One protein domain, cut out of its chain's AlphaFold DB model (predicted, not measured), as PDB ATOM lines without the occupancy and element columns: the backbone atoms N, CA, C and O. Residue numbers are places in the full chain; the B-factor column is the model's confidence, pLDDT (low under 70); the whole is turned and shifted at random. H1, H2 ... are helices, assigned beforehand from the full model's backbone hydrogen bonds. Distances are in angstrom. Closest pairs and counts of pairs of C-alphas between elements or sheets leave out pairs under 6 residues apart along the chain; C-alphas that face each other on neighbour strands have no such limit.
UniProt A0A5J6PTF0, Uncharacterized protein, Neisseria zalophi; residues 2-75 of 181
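What this domain is: This is residues 2 to 75 of the 181 residues of an uncharacterized protein of Neisseria zalophi (UniProt A0A5J6PTF0). What shape is this? Four helices follow one another in an open zigzag, H1 to H4, with residues 2 to 13 of H1 sticking out at one end. How large is it? The 74 printed residues, all helix by class, are loose, with a radius of gyration of 14.4 A for the C-alphas and spans of 47, 28 and 21 A.

How they stand to each other: Which helices come near each other? H1, residues 2 to 16, and H2, residues 20 to 33, are close but not clearly touching; their closest C-alphas, of Ile 15 and Ile 23, are 6.5 A apart. They run opposite ways at a steep tilt of 55 degrees. Which stay apart? H3, residues 43 to 55, and H4, residues 62 to 71, are apart from each other and from H1 and H2. Are the backbones helical? Every O i to N i+4 pair is within hydrogen-bond range in H2, H3 and H4, and 10 of 11 in H1.

Where its parts are: Where does H1 begin? C-alpha 2 is at (143.272, 143.532, 185.481); H1 is 21.9 A long, H2 19.7 A and H3 18.2 A. Where does H4 end? C-alpha 71 is at (140.197, 176.934, 204.464).

The domain as a whole: Is it unbroken? The printed part has no cut. Where is confidence low? Residues 47 to 62, among others, are under 70.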
ATOM      1  N   MET A   2     144.333 143.292 186.485       50.88
ATOM      2  CA  MET A   2     143.272 143.532 185.481       50.88
ATOM      3  C   MET A   2     141.941 144.088 186.040       50.88
ATOM      4  O   MET A   2     141.249 144.809 185.336       50.88
ATOM      5  N   GLU A   3     141.585 143.810 187.303       54.59
ATOM      6  CA  GLU A   3     140.315 144.278 187.904       54.59
ATOM      7  C   GLU A   3     140.263 145.787 188.199       54.59
ATOM      8  O   GLU A   3     139.197 146.390 188.101       54.59
ATOM      9  N   ASN A   4     141.396 146.415 188.536       55.34
ATOM     10  CA  ASN A   4     141.426 147.844 188.878       55.34
ATOM     11  C   ASN A   4     141.249 148.751 187.654       55.34
ATOM     12  O   ASN A   4     140.630 149.799 187.776       55.34
ATOM     13  N   ILE A   5     141.737 148.338 186.479       54.88
ATOM     14  CA  ILE A   5     141.625 149.124 185.236       54.88
ATOM     15  C   ILE A   5     140.151 149.259 184.826       54.88
ATOM     16  O   ILE A   5     139.698 150.353 184.513       54.88
ATOM     17  N   ASN A   6     139.380 148.173 184.956       65.94
ATOM     18  CA  ASN A   6     137.952 148.155 184.628       65.94
ATOM     19  C   ASN A   6     137.129 149.075 185.554       65.94
ATOM     20  O   ASN A   6     136.203 149.748 185.113       65.94
ATOM     21  N   ARG A   7     137.504 149.175 186.838       72.56
ATOM     22  CA  ARG A   7     136.857 150.109 187.777       72.56
ATOM     23  C   ARG A   7     137.198 151.563 187.487       72.56
ATOM     24  O   ARG A   7     136.307 152.404 187.555       72.56
ATOM     25  N   THR A   8     138.447 151.868 187.144       76.44
ATOM     26  CA  THR A   8     138.837 153.236 186.778       76.44
ATOM     27  C   THR A   8     138.103 153.698 185.522       76.44
ATOM     28  O   THR A   8     137.572 154.804 185.496       76.44
ATOM     29  N   GLU A   9     138.005 152.841 184.504       80.56
ATOM     30  CA  GLU A   9     137.265 153.142 183.274       80.56
ATOM     31  C   GLU A   9     135.767 153.350 183.535       80.56
ATOM     32  O   GLU A   9     135.175 154.283 182.991       80.56
ATOM     33  N   GLN A  10     135.164 152.545 184.417       80.38
ATOM     34  CA  GLN A  10     133.773 152.728 184.843       80.38
ATOM     35  C   GLN A  10     133.557 154.053 185.583       80.38
ATOM     36  O   GLN A  10     132.637 154.791 185.244       80.38
ATOM     37  N   ILE A  11     134.431 154.398 186.533       81.81
ATOM     38  CA  ILE A  11     134.358 155.669 187.272       81.81
ATOM     39  C   ILE A  11     134.506 156.858 186.316       81.81
ATOM     40  O   ILE A  11     133.760 157.830 186.415       81.81
ATOM     41  N   LEU A  12     135.430 156.781 185.355       81.31
ATOM     42  CA  LEU A  12     135.597 157.825 184.344       81.31
ATOM     43  C   LEU A  12     134.356 157.954 183.455       81.31
ATOM     44  O   LEU A  12     133.939 159.071 183.157       81.31
ATOM     45  N   ALA A  13     133.738 156.841 183.057       84.25
ATOM     46  CA  ALA A  13     132.499 156.862 182.285       84.25
ATOM     47  C   ALA A  13     131.337 157.495 183.073       84.25
ATOM     48  O   ALA A  13     130.590 158.304 182.519       84.25
ATOM     49  N   GLU A  14     131.219 157.185 184.367       85.94
ATOM     50  CA  GLU A  14     130.232 157.798 185.258       85.94
ATOM     51  C   GLU A  14     130.475 159.304 185.411       85.94
ATOM     52  O   GLU A  14     129.545 160.085 185.210       85.94
ATOM     53  N   ILE A  15     131.718 159.735 185.660       82.19
ATOM     54  CA  ILE A  15     132.083 161.159 185.762       82.19
ATOM     55  C   ILE A  15     131.785 161.900 184.453       82.19
ATOM     56  O   ILE A  15     131.192 162.976 184.487       82.19
ATOM     57  N   ASN A  16     132.124 161.314 183.302       82.69
ATOM     58  CA  ASN A  16     131.890 161.920 181.986       82.69
ATOM     59  C   ASN A  16     130.400 162.064 181.636       82.69
ATOM     60  O   ASN A  16     130.051 162.850 180.755       82.69
ATOM     61  N   SER A  17     129.517 161.322 182.311       88.38
ATOM     62  CA  SER A  17     128.064 161.446 182.147       88.38
ATOM     63  C   SER A  17     127.443 162.587 182.968       88.38
ATOM     64  O   SER A  17     126.278 162.935 182.763       88.38
ATOM     65  N   LEU A  18     128.200 163.177 183.899       82.81
ATOM     66  CA  LEU A  18     127.724 164.226 184.794       82.81
ATOM     67  C   LEU A  18     127.825 165.616 184.162       82.81
ATOM     68  O   LEU A  18     128.677 165.900 183.322       82.81
ATOM     69  N   SER A  19     126.977 166.534 184.629       78.50
ATOM     70  CA  SER A  19     127.127 167.946 184.270       78.50
ATOM     71  C   SER A  19     128.405 168.542 184.886       78.50
ATOM     72  O   SER A  19     128.791 168.148 185.994       78.50
ATOM     73  N   PRO A  20     129.013 169.572 184.265       72.88
ATOM     74  CA  PRO A  20     130.198 170.244 184.812       72.88
ATOM     75  C   PRO A  20     130.042 170.689 186.276       72.88
ATOM     76  O   PRO A  20     130.967 170.563 187.078       72.88
ATOM     77  N   LYS A  21     128.840 171.133 186.668       71.75
ATOM     78  CA  LYS A  21     128.528 171.540 188.048       71.75
ATOM     79  C   LYS A  21     128.590 170.372 189.041       71.75
ATOM     80  O   LYS A  21     129.039 170.552 190.171       71.75
ATOM     81  N   GLN A  22     128.132 169.187 188.639       75.62
ATOM     82  CA  GLN A  22     128.188 167.981 189.471       75.62
ATOM     83  C   GLN A  22     129.621 167.461 189.595       75.62
ATOM     84  O   GLN A  22     130.041 167.139 190.704       75.62
ATOM     85  N   ILE A  23     130.380 167.464 188.493       76.31
ATOM     86  CA  ILE A  23     131.802 167.092 188.483       76.31
ATOM     87  C   ILE A  23     132.585 167.997 189.438       76.31
ATOM     88  O   ILE A  23     133.302 167.497 190.305       76.31
ATOM     89  N   ARG A  24     132.374 169.322 189.365       70.81
ATOM     90  CA  ARG A  24     133.011 170.274 190.289       70.81
ATOM     91  C   ARG A  24     132.691 169.958 191.746       70.81
ATOM     92  O   ARG A  24     133.594 169.959 192.574       70.81
ATOM     93  N   LYS A  25     131.420 169.701 192.072       75.19
ATOM     94  CA  LYS A  25     131.018 169.399 193.452       75.19
ATOM     95  C   LYS A  25     131.744 168.162 193.986       75.19
ATOM     96  O   LYS A  25     132.252 168.204 195.097       75.19
ATOM     97  N   ILE A  26     131.807 167.094 193.189       80.25
ATOM     98  CA  ILE A  26     132.498 165.852 193.562       80.25
ATOM     99  C   ILE A  26     133.987 166.113 193.782       80.25
ATOM    100  O   ILE A  26     134.518 165.716 194.815       80.25
ATOM    101  N   PHE A  27     134.638 166.819 192.854       78.06
ATOM    102  CA  PHE A  27     136.052 167.165 192.978       78.06
ATOM    103  C   PHE A  27     136.336 167.968 194.254       78.06
ATOM    104  O   PHE A  27     137.203 167.574 195.023       78.06
ATOM    105  N   MET A  28     135.577 169.036 194.526       72.75
ATOM    106  CA  MET A  28     135.792 169.873 195.717       72.75
ATOM    107  C   MET A  28     135.548 169.108 197.023       72.75
ATOM    108  O   MET A  28     136.283 169.305 197.982       72.75
ATOM    109  N   THR A  29     134.543 168.227 197.063       77.81
ATOM    110  CA  THR A  29     134.293 167.351 198.219       77.81
ATOM    111  C   THR A  29     135.439 166.365 198.421       77.81
ATOM    112  O   THR A  29     135.914 166.217 199.537       77.81
ATOM    113  N   LEU A  30     135.935 165.722 197.359       79.94
ATOM    114  CA  LEU A  30     137.100 164.841 197.471       79.94
ATOM    115  C   LEU A  30     138.335 165.615 197.937       79.94
ATOM    116  O   LEU A  30     139.030 165.159 198.834       79.94
ATOM    117  N   TRP A  31     138.569 166.797 197.374       75.38
ATOM    118  CA  TRP A  31     139.716 167.636 197.708       75.38
ATOM    119  C   TRP A  31     139.721 168.111 199.164       75.38
ATOM    120  O   TRP A  31     140.770 168.109 199.801       75.38
ATOM    121  N   ARG A  32     138.558 168.510 199.694       72.69
ATOM    122  CA  ARG A  32     138.415 169.022 201.069       72.69
ATOM    123  C   ARG A  32     138.301 167.919 202.114       72.69
ATOM    124  O   ARG A  32     138.889 168.026 203.184       72.69
ATOM    125  N   ASP A  33     137.540 166.873 201.802       79.19
ATOM    126  CA  ASP A  33     137.064 165.923 202.808       79.19
ATOM    127  C   ASP A  33     137.772 164.562 202.737       79.19
ATOM    128  O   ASP A  33     137.510 163.711 203.586       79.19
ATOM    129  N   SER A  34     138.650 164.319 201.752       81.19
ATOM    130  CA  SER A  34     139.446 163.086 201.679       81.19
ATOM    131  C   SER A  34     140.781 163.261 202.406       81.19
ATOM    132  O   SER A  34     141.691 163.902 201.870       81.19
ATOM    133  N   PRO A  35     140.971 162.625 203.577       67.75
ATOM    134  CA  PRO A  35     142.260 162.631 204.249       67.75
ATOM    135  C   PRO A  35     143.299 161.981 203.330       67.75
ATOM    136  O   PRO A  35     143.025 160.939 202.733       67.75
ATOM    137  N   HIS A  36     144.481 162.583 203.229       77.69
ATOM    138  CA  HIS A  36     145.622 162.077 202.459       77.69
ATOM    139  C   HIS A  36     145.519 162.139 200.929       77.69
ATOM    140  O   HIS A  36     146.423 161.646 200.253       77.69
ATOM    141  N   LEU A  37     144.471 162.744 200.352       76.94
ATOM    142  CA  LEU A  37     144.394 162.886 198.890       76.94
ATOM    143  C   LEU A  37     145.572 163.705 198.341       76.94
ATOM    144  O   LEU A  37     146.101 163.394 197.276       76.94
ATOM    145  N   ASN A  38     146.002 164.704 199.109       70.19
ATOM    146  CA  ASN A  38     147.031 165.651 198.700       70.19
ATOM    147  C   ASN A  38     148.430 165.249 199.191       70.19
ATOM    148  O   ASN A  38     149.413 165.823 198.748       70.19
ATOM    149  N   ASP A  39     148.544 164.233 200.053       78.31
ATOM    150  CA  ASP A  39     149.821 163.801 200.646       78.31
ATOM    151  C   ASP A  39     150.802 163.238 199.608       78.31
ATOM    152  O   ASP A  39     152.006 163.172 199.849       78.31
ATOM    153  N   GLY A  40     150.282 162.787 198.463       72.75
ATOM    154  CA  GLY A  40     151.078 162.308 197.334       72.75
ATOM    155  C   GLY A  40     151.377 163.370 196.276       72.75
ATOM    156  O   GLY A  40     152.023 163.033 195.286       72.75
ATOM    157  N   LEU A  41     150.886 164.600 196.446       78.00
ATOM    158  CA  LEU A  41     151.044 165.688 195.484       78.00
ATOM    159  C   LEU A  41     152.172 166.615 195.926       78.00
ATOM    160  O   LEU A  41     152.302 166.941 197.105       78.00
ATOM    161  N   THR A  42     152.987 167.048 194.970       75.69
ATOM    162  CA  THR A  42     153.941 168.132 195.205       75.69
ATOM    163  C   THR A  42     153.234 169.487 195.184       75.69
ATOM    164  O   THR A  42     152.103 169.613 194.704       75.69
ATOM    165  N   ASP A  43     153.913 170.524 195.676       70.25
ATOM    166  CA  ASP A  43     153.417 171.901 195.598       70.25
ATOM    167  C   ASP A  43     153.140 172.309 194.140       70.25
ATOM    168  O   ASP A  43     152.101 172.903 193.852       70.25
ATOM    169  N   ASP A  44     154.011 171.909 193.206       66.69
ATOM    170  CA  ASP A  44     153.836 172.151 191.769       66.69
ATOM    171  C   ASP A  44     152.622 171.396 191.204       66.69
ATOM    172  O   ASP A  44     151.833 171.988 190.470       66.69
ATOM    173  N   ASP A  45     152.401 170.133 191.595       71.19
ATOM    174  CA  ASP A  45     151.210 169.372 191.178       71.19
ATOM    175  C   ASP A  45     149.925 170.064 191.647       71.19
ATOM    176  O   ASP A  45     148.942 170.166 190.907       71.19
ATOM    177  N   CYS A  46     149.933 170.585 192.875       70.31
ATOM    178  CA  CYS A  46     148.811 171.344 193.407       70.31
ATOM    179  C   CYS A  46     148.602 172.627 192.594       70.31
ATOM    180  O   CYS A  46     147.484 172.892 192.148       70.31
ATOM    181  N   ILE A  47     149.665 173.392 192.330       64.38
ATOM    182  CA  ILE A  47     149.612 174.619 191.523       64.38
ATOM    183  C   ILE A  47     149.083 174.331 190.114       64.38
ATOM    184  O   ILE A  47     148.231 175.076 189.629       64.38
ATOM    185  N   GLU A  48     149.518 173.255 189.459       66.50
ATOM    186  CA  GLU A  48     149.054 172.883 188.120       66.50
ATOM    187  C   GLU A  48     147.584 172.447 188.100       66.50
ATOM    188  O   GLU A  48     146.843 172.833 187.186       66.50
ATOM    189  N   ILE A  49     147.134 171.696 189.112       66.94
ATOM    190  CA  ILE A  49     145.727 171.302 189.278       66.94
ATOM    191  C   ILE A  49     144.858 172.544 189.495       66.94
ATOM    192  O   ILE A  49     143.846 172.718 188.805       66.94
ATOM    193  N   PHE A  50     145.276 173.446 190.387       66.00
ATOM    194  CA  PHE A  50     144.588 174.713 190.626       66.00
ATOM    195  C   PHE A  50     144.577 175.587 189.364       66.00
ATOM    196  O   PHE A  50     143.511 176.031 188.938       66.00
ATOM    197  N   ALA A  51     145.713 175.778 188.691       58.44
ATOM    198  CA  ALA A  51     145.819 176.574 187.467       58.44
ATOM    199  C   ALA A  51     144.983 175.999 186.310       58.44
ATOM    200  O   ALA A  51     144.375 176.748 185.540       58.44
ATOM    201  N   SER A  52     144.909 174.674 186.188       60.59
ATOM    202  CA  SER A  52     144.098 174.000 185.168       60.59
ATOM    203  C   SER A  52     142.603 174.102 185.467       60.59
ATOM    204  O   SER A  52     141.815 174.376 184.557       60.59
ATOM    205  N   ALA A  53     142.203 173.982 186.737       56.56
ATOM    206  CA  ALA A  53     140.834 174.263 187.166       56.56
ATOM    207  C   ALA A  53     140.447 175.726 186.874       56.56
ATOM    208  O   ALA A  53     139.342 175.985 186.384       56.56
ATOM    209  N   LEU A  54     141.375 176.668 187.080       53.75
ATOM    210  CA  LEU A  54     141.202 178.097 186.793       53.75
ATOM    211  C   LEU A  54     141.089 178.400 185.286       53.75
ATOM    212  O   LEU A  54     140.255 179.219 184.899       53.75
ATOM    213  N   LYS A  55     141.832 177.697 184.415       52.91
ATOM    214  CA  LYS A  55     141.741 177.844 182.944       52.91
ATOM    215  C   LYS A  55     140.359 177.501 182.364       52.91
ATOM    216  O   LYS A  55     140.052 177.940 181.259       52.91
ATOM    217  N   SER A  56     139.514 176.766 183.094       49.75
ATOM    218  CA  SER A  56     138.126 176.462 182.687       49.75
ATOM    219  C   SER A  56     137.101 177.577 182.995       49.75
ATOM    220  O   SER A  56     135.935 177.474 182.620       49.75
ATOM    221  N   GLY A  57     137.537 178.687 183.597       48.69
ATOM    222  CA  GLY A  57     137.165 180.017 183.114       48.69
ATOM    223  C   GLY A  57     135.861 180.704 183.546       48.69
ATOM    224  O   GLY A  57     135.680 181.826 183.091       48.69
ATOM    225  N   SER A  58     134.957 180.178 184.391       49.78
ATOM    226  CA  SER A  58     133.829 181.056 184.825       49.78
ATOM    227  C   SER A  58     133.130 180.842 186.171       49.78
ATOM    228  O   SER A  58     132.317 181.682 186.539       49.78
ATOM    229  N   ASP A  59     133.438 179.811 186.959       53.84
ATOM    230  CA  ASP A  59     132.578 179.480 188.116       53.84
ATOM    231  C   ASP A  59     133.243 179.620 189.496       53.84
ATOM    232  O   ASP A  59     132.672 179.184 190.498       53.84
ATOM    233  N   PHE A  60     134.438 180.209 189.587       59.66
ATOM    234  CA  PHE A  60     134.949 180.645 190.888       59.66
ATOM    235  C   PHE A  60     134.234 181.935 191.273       59.66
ATOM    236  O   PHE A  60     134.668 183.041 190.956       59.66
ATOM    237  N   THR A  61     133.079 181.772 191.917       68.19
ATOM    238  CA  THR A  61     132.391 182.887 192.556       68.19
ATOM    239  C   THR A  61     133.284 183.464 193.648       68.19
ATOM    240  O   THR A  61     134.121 182.762 194.224       68.19
ATOM    241  N   TYR A  62     133.082 184.742 193.958       67.56
ATOM    242  CA  TYR A  62     133.731 185.390 195.096       67.56
ATOM    243  C   TYR A  62     133.616 184.539 196.373       67.56
ATOM    244  O   TYR A  62     134.606 184.325 197.064       67.56
ATOM    245  N   ASP A  63     132.435 183.966 196.617       72.56
ATOM    246  CA  ASP A  63     132.177 183.114 197.779       72.56
ATOM    247  C   ASP A  63     133.050 181.854 197.806       72.56
ATOM    248  O   ASP A  63     133.500 181.444 198.872       72.56
ATOM    249  N   LEU A  64     133.311 181.244 196.645       70.38
ATOM    250  CA  LEU A  64     134.148 180.050 196.564       70.38
ATOM    251  C   LEU A  64     135.612 180.382 196.858       70.38
ATOM    252  O   LEU A  64     136.260 179.650 197.596       70.38
ATOM    253  N   LEU A  65     136.117 181.495 196.320       71.69
ATOM    254  CA  LEU A  65     137.481 181.959 196.590       71.69
ATOM    255  C   LEU A  65     137.652 182.384 198.048       71.69
ATOM    256  O   LEU A  65     138.665 182.059 198.658       71.69
ATOM    257  N   LYS A  66     136.644 183.046 198.623       71.44
ATOM    258  CA  LYS A  66     136.652 183.450 200.028       71.44
ATOM    259  C   LYS A  66     136.700 182.240 200.958       71.44
ATOM    260  O   LYS A  66     137.512 182.225 201.874       71.44
ATOM    261  N   GLN A  67     135.879 181.223 200.695       69.50
ATOM    262  CA  GLN A  67     135.923 179.969 201.450       69.50
ATOM    263  C   GLN A  67     137.288 179.293 201.336       69.50
ATOM    264  O   GLN A  67     137.802 178.813 202.332       69.50
ATOM    265  N   THR A  68     137.903 179.285 200.150       66.81
ATOM    266  CA  THR A  68     139.260 178.745 199.996       66.81
ATOM    267  C   THR A  68     140.285 179.547 200.800       66.81
ATOM    268  O   THR A  68     141.148 178.955 201.430       66.81
ATOM    269  N   CYS A  69     140.201 180.879 200.826       67.38
ATOM    270  CA  CYS A  69     141.068 181.694 201.680       67.38
ATOM    271  C   CYS A  69     140.915 181.316 203.166       67.38
ATOM    272  O   CYS A  69     141.916 181.104 203.840       67.38
ATOM    273  N   GLU A  70     139.678 181.146 203.643       71.94
ATOM    274  CA  GLU A  70     139.387 180.691 205.012       71.94
ATOM    275  C   GLU A  70     139.916 179.268 205.285       71.94
ATOM    276  O   GLU A  70     140.529 179.040 206.325       71.94
ATOM    277  N   ASP A  71     139.742 178.330 204.346       69.88
ATOM    278  CA  ASP A  71     140.197 176.934 204.464       69.88
ATOM    279  C   ASP A  71     141.728 176.827 204.655       69.88
ATOM    280  O   ASP A  71     142.211 175.879 205.276       69.88
ATOM    281  N   TYR A  72     142.488 177.792 204.124       68.44
ATOM    282  CA  TYR A  72     143.956 177.820 204.154       68.44
ATOM    283  C   TYR A  72     144.542 178.900 205.081       68.44
ATOM    284  O   TYR A  72     145.748 179.136 205.037       68.44
ATOM    285  N   ASP A  73     143.716 179.538 205.920       72.00
ATOM    286  CA  ASP A  73     144.120 180.621 206.838       72.00
ATOM    287  C   ASP A  73     144.848 181.779 206.125       72.00
ATOM    288  O   ASP A  73     145.811 182.369 206.619       72.00
ATOM    289  N   ILE A  74     144.403 182.081 204.904       63.44
ATOM    290  CA  ILE A  74     144.891 183.193 204.094       63.44
ATOM    291  C   ILE A  74     143.916 184.353 204.259       63.44
ATOM    292  O   ILE A  74     142.740 184.254 203.904       63.44
ATOM    293  N   ASP A  75     144.415 185.495 204.724       65.38
ATOM    294  CA  ASP A  75     143.616 186.711 204.765       65.38
ATOM    295  C   ASP A  75     143.185 187.127 203.351       65.38
ATOM    296  O   ASP A  75     143.979 187.227 202.415       65.38
TER     297      ASP A  75